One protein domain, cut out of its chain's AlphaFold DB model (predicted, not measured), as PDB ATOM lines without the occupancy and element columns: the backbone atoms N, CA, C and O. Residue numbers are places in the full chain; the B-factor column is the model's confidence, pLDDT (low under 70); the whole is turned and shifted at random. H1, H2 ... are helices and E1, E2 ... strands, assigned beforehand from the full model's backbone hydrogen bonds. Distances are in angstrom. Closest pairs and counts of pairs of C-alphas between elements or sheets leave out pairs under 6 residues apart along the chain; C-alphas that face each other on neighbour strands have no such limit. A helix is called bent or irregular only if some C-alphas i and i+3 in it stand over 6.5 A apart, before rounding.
ATOM      1  N   ILE A  11      43.531  22.882   2.997       88.38
ATOM      2  CA  ILE A  11      42.794  23.106   1.754       88.38
ATOM      3  C   ILE A  11      43.747  22.818   0.602       88.38
ATOM      4  O   ILE A  11      44.855  23.353   0.572       88.38
ATOM      5  N   MET A  12      43.315  21.970  -0.326       88.62
ATOM      6  CA  MET A  12      43.963  21.793  -1.620       88.62
ATOM      7  C   MET A  12      43.005  22.293  -2.683       88.62
ATOM      8  O   MET A  12      41.900  21.772  -2.818       88.62
ATOM      9  N   ASP A  13      43.433  23.322  -3.396       86.94
ATOM     10  CA  ASP A  13      42.686  23.881  -4.511       86.94
ATOM     11  C   ASP A  13      43.210  23.313  -5.836       86.94
ATOM     12  O   ASP A  13      44.330  22.787  -5.915       86.94
ATOM     13  N   GLU A  14      42.375  23.416  -6.863       83.19
ATOM     14  CA  GLU A  14      42.606  22.917  -8.218       83.19
ATOM     15  C   GLU A  14      42.987  21.424  -8.294       83.19
ATOM     16  O   GLU A  14      43.782  21.012  -9.148       83.19
ATOM     17  N   VAL A  15      42.409  20.587  -7.418       83.00
ATOM     18  CA  VAL A  15      42.580  19.130  -7.520       83.00
ATOM     19  C   VAL A  15      41.995  18.652  -8.855       83.00
ATOM     20  O   VAL A  15      40.849  18.945  -9.184       83.00
ATOM     21  N   GLY A  16      42.816  17.981  -9.665       74.69
ATOM     22  CA  GLY A  16      42.505  17.633 -11.060       74.69
ATOM     23  C   GLY A  16      43.502  18.195 -12.080       74.69
ATOM     24  O   GLY A  16      43.711  17.576 -13.121       74.69
ATOM     25  N   LYS A  17      44.199  19.297 -11.758       75.25
ATOM     26  CA  LYS A  17      45.271  19.841 -12.618       75.25
ATOM     27  C   LYS A  17      46.612  19.119 -12.475       75.25
ATOM     28  O   LYS A  17      47.458  19.197 -13.362       75.25
ATOM     29  N   TYR A  18      46.823  18.441 -11.353       72.25
ATOM     30  CA  TYR A  18      48.065  17.754 -11.001       72.25
ATOM     31  C   TYR A  18      47.756  16.477 -10.196       72.25
ATOM     32  O   TYR A  18      46.690  16.413  -9.571       72.25
ATOM     33  N   PRO A  19      48.669  15.483 -10.168       76.38
ATOM     34  CA  PRO A  19      48.499  14.228  -9.425       76.38
ATOM     35  C   PRO A  19      48.623  14.454  -7.907       76.38
ATOM     36  O   PRO A  19      49.660  14.215  -7.272       76.38
ATOM     37  N   PHE A  20      47.566  15.015  -7.321       85.81
ATOM     38  CA  PHE A  20      47.554  15.514  -5.951       85.81
ATOM     39  C   PHE A  20      47.547  14.402  -4.898       85.81
ATOM     40  O   PHE A  20      47.883  14.685  -3.746       85.81
ATOM     41  N   ALA A  21      47.185  13.157  -5.241       86.06
ATOM     42  CA  ALA A  21      47.002  12.097  -4.249       86.06
ATOM     43  C   ALA A  21      48.297  11.819  -3.474       86.06
ATOM     44  O   ALA A  21      48.275  11.675  -2.251       86.06
ATOM     45  N   SER A  22      49.443  11.826  -4.162       83.69
ATOM     46  CA  SER A  22      50.762  11.660  -3.535       83.69
ATOM     47  C   SER A  22      51.082  12.785  -2.538       83.69
ATOM     48  O   SER A  22      51.515  12.524  -1.413       83.69
ATOM     49  N   ALA A  23      50.795  14.035  -2.911       84.62
ATOM     50  CA  ALA A  23      50.987  15.207  -2.063       84.62
ATOM     51  C   ALA A  23      50.035  15.198  -0.856       84.62
ATOM     52  O   ALA A  23      50.458  15.470   0.270       84.62
ATOM     53  N   PHE A  24      48.773  14.813  -1.068       87.25
ATOM     54  CA  PHE A  24      47.796  14.627  -0.002       87.25
ATOM     55  C   PHE A  24      48.255  13.550   0.984       87.25
ATOM     56  O   PHE A  24      48.287  13.803   2.186       87.25
ATOM     57  N   LYS A  25      48.695  12.381   0.499       86.12
ATOM     58  CA  LYS A  25      49.199  11.286   1.344       86.12
ATOM     59  C   LYS A  25      50.434  11.675   2.153       86.12
ATOM     60  O   LYS A  25      50.547  11.275   3.308       86.12
ATOM     61  N   ALA A  26      51.322  12.500   1.602       83.69
ATOM     62  CA  ALA A  26      52.456  13.038   2.350       83.69
ATOM     63  C   ALA A  26      52.028  14.017   3.466       83.69
ATOM     64  O   ALA A  26      52.684  14.093   4.506       83.69
ATOM     65  N   GLY A  27      50.936  14.763   3.263       83.19
ATOM     66  CA  GLY A  27      50.362  15.686   4.249       83.19
ATOM     67  C   GLY A  27      49.422  15.025   5.264       83.19
ATOM     68  O   GLY A  27      49.272  15.530   6.376       83.19
ATOM     69  N   GLU A  28      48.829  13.880   4.925       85.94
ATOM     70  CA  GLU A  28      47.831  13.152   5.720       85.94
ATOM     71  C   GLU A  28      48.244  12.905   7.192       85.94
ATOM     72  O   GLU A  28      47.411  13.120   8.078       85.94
ATOM     73  N   PRO A  29      49.507  12.555   7.525       85.94
ATOM     74  CA  PRO A  29      49.930  12.378   8.919       85.94
ATOM     75  C   PRO A  29      49.782  13.633   9.791       85.94
ATOM     76  O   PRO A  29      49.668  13.533  11.008       85.94
ATOM     77  N   THR A  30      49.779  14.820   9.185       83.31
ATOM     78  CA  THR A  30      49.772  16.123   9.884       83.31
ATOM     79  C   THR A  30      48.372  16.583  10.289       83.31
ATOM     80  O   THR A  30      48.213  17.497  11.102       83.31
ATOM     81  N   ILE A  31      47.356  15.933   9.716       85.12
ATOM     82  CA  ILE A  31      45.929  16.218   9.902       85.12
ATOM     83  C   ILE A  31      45.178  15.055  10.558       85.12
ATOM     84  O   ILE A  31      43.975  15.159  10.795       85.12
ATOM     85  N   LYS A  32      45.878  13.964  10.892       82.00
ATOM     86  CA  LYS A  32      45.353  12.843  11.676       82.00
ATOM     87  C   LYS A  32      45.727  12.979  13.150       82.00
ATOM     88  O   LYS A  32      46.786  13.489  13.507       82.00
ATOM     89  N   GLY A  33      44.834  12.523  14.015       79.75
ATOM     90  CA  GLY A  33      45.048  12.374  15.448       79.75
ATOM     91  C   GLY A  33      44.532  11.025  15.941       79.75
ATOM     92  O   GLY A  33      44.080  10.195  15.156       79.75
ATOM     93  N   GLU A  34      44.569  10.834  17.258       81.44
ATOM     94  CA  GLU A  34      44.146   9.599  17.938       81.44
ATOM     95  C   GLU A  34      42.713   9.159  17.582       81.44
ATOM     96  O   GLU A  34      42.442   7.970  17.474       81.44
ATOM     97  N   ASN A  35      41.825  10.119  17.307       81.00
ATOM     98  CA  ASN A  35      40.406   9.886  17.017       81.00
ATOM     99  C   ASN A  35      40.038  10.090  15.532       81.00
ATOM    100  O   ASN A  35      38.885  10.369  15.217       81.00
ATOM    101  N   GLY A  36      41.005  10.008  14.611       79.31
ATOM    102  CA  GLY A  36      40.776  10.226  13.177       79.31
ATOM    103  C   GLY A  36      41.160  11.631  12.708       79.31
ATOM    104  O   GLY A  36      42.231  12.132  13.056       79.31
ATOM    105  N   TRP A  37      40.335  12.261  11.866       81.44
ATOM    106  CA  TRP A  37      40.628  13.586  11.305       81.44
ATOM    107  C   TRP A  37      40.638  14.670  12.390       81.44
ATOM    108  O   TRP A  37      39.675  14.842  13.132       81.44
ATOM    109  N   ARG A  38      41.732  15.430  12.472       81.75
ATOM    110  CA  ARG A  38      41.915  16.534  13.430       81.75
ATOM    111  C   ARG A  38      41.520  17.899  12.862       81.75
ATOM    112  O   ARG A  38      41.356  18.858  13.610       81.75
ATOM    113  N   THR A  39      41.386  17.979  11.544       82.62
ATOM    114  CA  THR A  39      40.857  19.113  10.783       82.62
ATOM    115  C   THR A  39      39.983  18.571   9.654       82.62
ATOM    116  O   THR A  39      40.015  17.373   9.381       82.62
ATOM    117  N   VAL A  40      39.205  19.433   9.002       83.75
ATOM    118  CA  VAL A  40      38.396  19.071   7.834       83.75
ATOM    119  C   VAL A  40      39.214  19.388   6.579       83.75
ATOM    120  O   VAL A  40      39.322  20.567   6.232       83.75
ATOM    121  N   PRO A  41      39.830  18.389   5.917       86.44
ATOM    122  CA  PRO A  41      40.505  18.629   4.652       86.44
ATOM    123  C   PRO A  41      39.469  18.957   3.572       86.44
ATOM    124  O   PRO A  41      38.531  18.191   3.355       86.44
ATOM    125  N   LEU A  42      39.643  20.089   2.891       89.31
ATOM    126  CA  LEU A  42      38.814  20.479   1.751       89.31
ATOM    127  C   LEU A  42      39.638  20.384   0.473       89.31
ATOM    128  O   LEU A  42      40.642  21.077   0.320       89.31
ATOM    129  N   LEU A  43      39.222  19.499  -0.425       90.62
ATOM    130  CA  LEU A  43      39.836  19.300  -1.731       90.62
ATOM    131  C   LEU A  43      38.853  19.838  -2.767       90.62
ATOM    132  O   LEU A  43      37.734  19.335  -2.867       90.62
ATOM    133  N   VAL A  44      39.245  20.887  -3.480       89.88
ATOM    134  CA  VAL A  44      38.376  21.603  -4.416       89.88
ATOM    135  C   VAL A  44      38.963  21.498  -5.813       89.88
ATOM    136  O   VAL A  44      40.142  21.775  -6.016       89.88
ATOM    137  N   GLY A  45      38.151  21.037  -6.761       85.81
ATOM    138  CA  GLY A  45      38.512  20.896  -8.168       85.81
ATOM    139  C   GLY A  45      37.531  21.662  -9.044       85.81
ATOM    140  O   GLY A  45      36.361  21.818  -8.685       85.81
ATOM    141  N   THR A  46      38.003  22.150 -10.187       77.06
ATOM    142  CA  THR A  46      37.182  22.852 -11.177       77.06
ATOM    143  C   THR A  46      37.201  22.107 -12.505       77.06
ATOM    144  O   THR A  46      38.230  21.580 -12.927       77.06
ATOM    145  N   GLY A  47      36.047  22.070 -13.179       68.06
ATOM    146  CA  GLY A  47      35.966  21.635 -14.570       68.06
ATOM    147  C   GLY A  47      36.801  22.543 -15.473       68.06
ATOM    148  O   GLY A  47      36.837  23.758 -15.296       68.06
ATOM    149  N   GLY A  48      37.488  21.950 -16.445       60.38
ATOM    150  CA  GLY A  48      38.162  22.650 -17.543       60.38
ATOM    151  C   GLY A  48      39.651  22.342 -17.658       60.38
ATOM    152  O   GLY A  48      40.295  22.780 -18.611       60.38
ATOM    153  N   SER A  49      40.232  21.625 -16.692       55.19
ATOM    154  CA  SER A  49      41.669  21.315 -16.660       55.19
ATOM    155  C   SER A  49      41.954  20.013 -15.901       55.19
ATOM    156  O   SER A  49      42.768  19.991 -14.984       55.19
ATOM    157  N   PHE A  50      41.283  18.922 -16.276       60.97
ATOM    158  CA  PHE A  50      41.524  17.579 -15.726       60.97
ATOM    159  C   PHE A  50      42.675  16.845 -16.435       60.97
ATOM    160  O   PHE A  50      42.605  15.648 -16.690       60.97
ATOM    161  N   ASP A  51      43.751  17.566 -16.751       52.75
ATOM    162  CA  ASP A  51      44.905  17.026 -17.482       52.75
ATOM    163  C   ASP A  51      45.675  15.961 -16.682       52.75
ATOM    164  O   ASP A  51      46.501  15.272 -17.256       52.75
ATOM    165  N   ASN A  52      45.400  15.834 -15.376       58.31
ATOM    166  CA  ASN A  52      45.848  14.753 -14.490       58.31
ATOM    167  C   ASN A  52      44.675  14.292 -13.593       58.31
ATOM    168  O   ASN A  52      44.802  14.152 -12.372       58.31
ATOM    169  N   GLY A  53      43.480  14.168 -14.181       65.81
ATOM    170  CA  GLY A  53      42.218  14.058 -13.450       65.81
ATOM    171  C   GLY A  53      41.941  12.727 -12.758       65.81
ATOM    172  O   GLY A  53      41.051  12.685 -11.912       65.81
ATOM    173  N   ALA A  54      42.710  11.677 -13.049       74.25
ATOM    174  CA  ALA A  54      42.474  10.326 -12.534       74.25
ATOM    175  C   ALA A  54      42.430  10.262 -10.994       74.25
ATOM    176  O   ALA A  54      41.576   9.588 -10.418       74.25
ATOM    177  N   ASP A  55      43.302  11.015 -10.313       81.31
ATOM    178  CA  ASP A  55      43.286  11.115  -8.850       81.31
ATOM    179  C   ASP A  55      41.987  11.765  -8.349       81.31
ATOM    180  O   ASP A  55      41.384  11.306  -7.379       81.31
ATOM    181  N   ALA A  56      41.542  12.837  -9.010       85.81
ATOM    182  CA  ALA A  56      40.355  13.588  -8.606       85.81
ATOM    183  C   ALA A  56      39.082  12.788  -8.874       85.81
ATOM    184  O   ALA A  56      38.198  12.742  -8.022       85.81
ATOM    185  N   GLU A  57      39.029  12.100 -10.011       85.44
ATOM    186  CA  GLU A  57      37.963  11.180 -10.377       85.44
ATOM    187  C   GLU A  57      37.865  10.022  -9.376       85.44
ATOM    188  O   GLU A  57      36.790   9.750  -8.838       85.44
ATOM    189  N   ASN A  58      38.993   9.395  -9.026       86.88
ATOM    190  CA  ASN A  58      39.023   8.330  -8.029       86.88
ATOM    191  C   ASN A  58      38.569   8.815  -6.642       86.88
ATOM    192  O   ASN A  58      37.763   8.150  -5.995       86.88
ATOM    193  N   PHE A  59      39.054   9.968  -6.172       89.56
ATOM    194  CA  PHE A  59      38.634  10.520  -4.877       89.56
ATOM    195  C   PHE A  59      37.156  10.928  -4.882       89.56
ATOM    196  O   PHE A  59      36.481  10.774  -3.864       89.56
ATOM    197  N   PHE A  60      36.641  11.405  -6.016       90.19
ATOM    198  CA  PHE A  60      35.247  11.802  -6.164       90.19
ATOM    199  C   PHE A  60      34.293  10.604  -6.229       90.19
ATOM    200  O   PHE A  60      33.273  10.610  -5.543       90.19
ATOM    201  N   TYR A  61      34.589   9.571  -7.022       88.56
ATOM    202  CA  TYR A  61      33.712   8.399  -7.152       88.56
ATOM    203  C   TYR A  61      33.924   7.345  -6.060       88.56
ATOM    204  O   TYR A  61      33.040   6.514  -5.857       88.56
ATOM    205  N   ASN A  62      35.055   7.382  -5.345       89.38
ATOM    206  CA  ASN A  62      35.373   6.473  -4.239       89.38
ATOM    207  C   ASN A  62      35.750   7.240  -2.949       89.38
ATOM    208  O   ASN A  62      36.841   7.032  -2.404       89.38
ATOM    209  N   PRO A  63      34.883   8.127  -2.421       91.31
ATOM    210  CA  PRO A  63      35.218   8.978  -1.277       91.31
ATOM    211  C   PRO A  63      35.495   8.167  -0.004       91.31
ATOM    212  O   PRO A  63      36.503   8.401   0.660       91.31
ATOM    213  N   GLU A  64      34.673   7.159   0.311       90.50
ATOM    214  CA  GLU A  64      34.833   6.345   1.531       90.50
ATOM    215  C   GLU A  64      36.155   5.560   1.521       90.50
ATOM    216  O   GLU A  64      36.871   5.545   2.523       90.50
ATOM    217  N   SER A  65      36.543   4.992   0.371       87.00
ATOM    218  CA  SER A  65      37.827   4.293   0.190       87.00
ATOM    219  C   SER A  65      39.034   5.207   0.414       87.00
ATOM    220  O   SER A  65      40.105   4.747   0.811       87.00
ATOM    221  N   ASN A  66      38.859   6.511   0.194       86.00
ATOM    222  CA  ASN A  66      39.866   7.538   0.441       86.00
ATOM    223  C   ASN A  66      39.703   8.219   1.818       86.00
ATOM    224  O   ASN A  66      40.427   9.169   2.113       86.00
ATOM    225  N   ASN A  67      38.815   7.706   2.682       86.94
ATOM    226  CA  ASN A  67      38.491   8.233   4.013       86.94
ATOM    227  C   ASN A  67      37.866   9.647   3.996       86.94
ATOM    228  O   ASN A  67      38.074  10.444   4.914       86.94
ATOM    229  N   PHE A  68      37.095   9.954   2.951       88.38
ATOM    230  CA  PHE A  68      36.303  11.175   2.797       88.38
ATOM    231  C   PHE A  68      34.816  10.933   3.062       88.38
ATOM    232  O   PHE A  68      34.308   9.816   2.958       88.38
ATOM    233  N   LEU A  69      34.110  12.021   3.384       88.81
ATOM    234  CA  LEU A  69      32.658  12.016   3.507       88.81
ATOM    235  C   LEU A  69      32.023  11.754   2.137       88.81
ATOM    236  O   LEU A  69      32.245  12.515   1.196       88.81
ATOM    237  N   ALA A  70      31.213  10.703   2.054       91.44
ATOM    238  CA  ALA A  70      30.382  10.430   0.893       91.44
ATOM    239  C   ALA A  70      29.043  11.162   0.980       91.44
ATOM    240  O   ALA A  70      28.429  11.238   2.046       91.44
ATOM    241  N   ILE A  71      28.578  11.644  -0.164       90.25
ATOM    242  CA  ILE A  71      27.249  12.204  -0.364       90.25
ATOM    243  C   ILE A  71      26.521  11.294  -1.342       90.25
ATOM    244  O   ILE A  71      27.068  10.900  -2.369       90.25
ATOM    245  N   GLU A  72      25.301  10.917  -0.993       87.38
ATOM    246  CA  GLU A  72      24.446  10.147  -1.884       87.38
ATOM    247  C   GLU A  72      23.864  11.080  -2.944       87.38
ATOM    248  O   GLU A  72      23.180  12.059  -2.628       87.38
ATOM    249  N   ASP A  73      24.177  10.801  -4.204       78.62
ATOM    250  CA  ASP A  73      23.614  11.527  -5.328       78.62
ATOM    251  C   ASP A  73      22.120  11.206  -5.462       78.62
ATOM    252  O   ASP A  73      21.722  10.052  -5.616       78.62
ATOM    253  N   ALA A  74      21.283  12.242  -5.424       70.44
ATOM    254  CA  ALA A  74      19.830  12.091  -5.373       70.44
ATOM    255  C   ALA A  74      19.219  11.477  -6.648       70.44
ATOM    256  O   ALA A  74      18.068  11.045  -6.617       70.44
ATOM    257  N   VAL A  75      19.956  11.463  -7.766       68.44
ATOM    258  CA  VAL A  75      19.481  10.950  -9.058       68.44
ATOM    259  C   VAL A  75      19.927   9.505  -9.272       68.44
ATOM    260  O   VAL A  75      19.123   8.658  -9.650       68.44
ATOM    261  N   SER A  76      21.205   9.216  -9.034       73.00
ATOM    262  CA  SER A  76      21.819   7.910  -9.293       73.00
ATOM    263  C   SER A  76      21.844   6.977  -8.079       73.00
ATOM    264  O   SER A  76      22.094   5.785  -8.245       73.00
ATOM    265  N   GLY A  77      21.632   7.494  -6.863       79.19
ATOM    266  CA  GLY A  77      21.801   6.751  -5.607       79.19
ATOM    267  C   GLY A  77      23.255   6.361  -5.315       79.19
ATOM    268  O   GLY A  77      23.534   5.608  -4.382       79.19
ATOM    269  N   ARG A  78      24.213   6.832  -6.127       83.44
ATOM    270  CA  ARG A  78      25.632   6.525  -5.961       83.44
ATOM    271  C   ARG A  78      26.231   7.427  -4.887       83.44
ATOM    272  O   ARG A  78      25.962   8.621  -4.835       83.44
ATOM    273  N   LYS A  79      27.093   6.853  -4.053       88.88
ATOM    274  CA  LYS A  79      27.899   7.596  -3.083       88.88
ATOM    275  C   LYS A  79      29.106   8.229  -3.771       88.88
ATOM    276  O   LYS A  79      29.976   7.507  -4.254       88.88
ATOM    277  N   THR A  80      29.168   9.552  -3.792       91.00
ATOM    278  CA  THR A  80      30.233  10.332  -4.440       91.00
ATOM    279  C   THR A  80      30.674  11.511  -3.566       91.00
ATOM    280  O   THR A  80      30.179  11.706  -2.454       91.00
ATOM    281  N   GLY A  81      31.662  12.280  -4.023       90.31
ATOM    282  CA  GLY A  81      32.002  13.580  -3.454       90.31
ATOM    283  C   GLY A  81      30.916  14.631  -3.721       90.31
ATOM    284  O   GLY A  81      29.999  14.429  -4.515       90.31
ATOM    285  N   LEU A  82      31.022  15.792  -3.068       90.75
ATOM    286  CA  LEU A  82      30.079  16.889  -3.287       90.75
ATOM    287  C   LEU A  82      30.226  17.464  -4.701       90.75
ATOM    288  O   LEU A  82      31.234  18.094  -5.014       90.75
ATOM    289  N   PHE A  83      29.189  17.313  -5.521       89.25
ATOM    290  CA  PHE A  83      29.079  17.990  -6.808       89.25
ATOM    291  C   PHE A  83      28.319  19.314  -6.671       89.25
ATOM    292  O   PHE A  83      27.202  19.361  -6.154       89.25
ATOM    293  N   LEU A  84      28.922  20.395  -7.166       88.69
ATOM    294  CA  LEU A  84      28.290  21.707  -7.288       88.69
ATOM    295  C   LEU A  84      28.124  22.035  -8.772       88.69
ATOM    296  O   LEU A  84      29.101  22.320  -9.459       88.69
TER     297      LEU A  84
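What this domain is: This is residues 11 to 84 of the 478 residues of an uncharacterized protein of Deltaproteobacteria bacterium ADurb.Bin135 (UniProt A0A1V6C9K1). This piece has little regular structure: mostly loops, with two short helices, H1 and H2, making an open V whose nearest residues lie close to their starts. Short strand E1 runs side by side with residues 11 to 12, and residues 62 to 84 form a long stretch without a named element. The 74 printed residues hold H1, E1, H2 in that order, mostly helix, with only 22 residues in named elements; the whole is compact, radius of gyration of the C-alphas 12.7 A, spanning 36 by 28 by 17 A.

Where its parts are: Find C-alpha 20 at (47.554, 15.514, -5.951), where H1, residues 20 to 30, begins; it runs 16.0 A from first to last C-alpha and is irregular, with the C-alphas of residues 26 and 29 at 7.1 A from each other. E1 is residues 41 to 43. H2, residues 54 to 61, runs 10.5 A to C-alpha 61 at (33.712, 8.399, -7.152).

How they stand to each other: H1 and H2 only just touch, with 3 pairs of C-alphas within 8 A, the closest Ala 21 and Asp 55 at 6.0 A. They run the same way at a steep tilt of 66 degrees. E1 pairs with no named strand and is apart from both helices. Every O i to N i+4 pair is within hydrogen-bond range in H2, and 5 of 7 in H1.

The domain as a whole: The C-alphas of Glu 34 and Gly 48 are the farthest apart, at 38.3 A. The printed part has no cut, and both links are short. Look for pLDDT under 70 at residues 47 to 53 and residue 75.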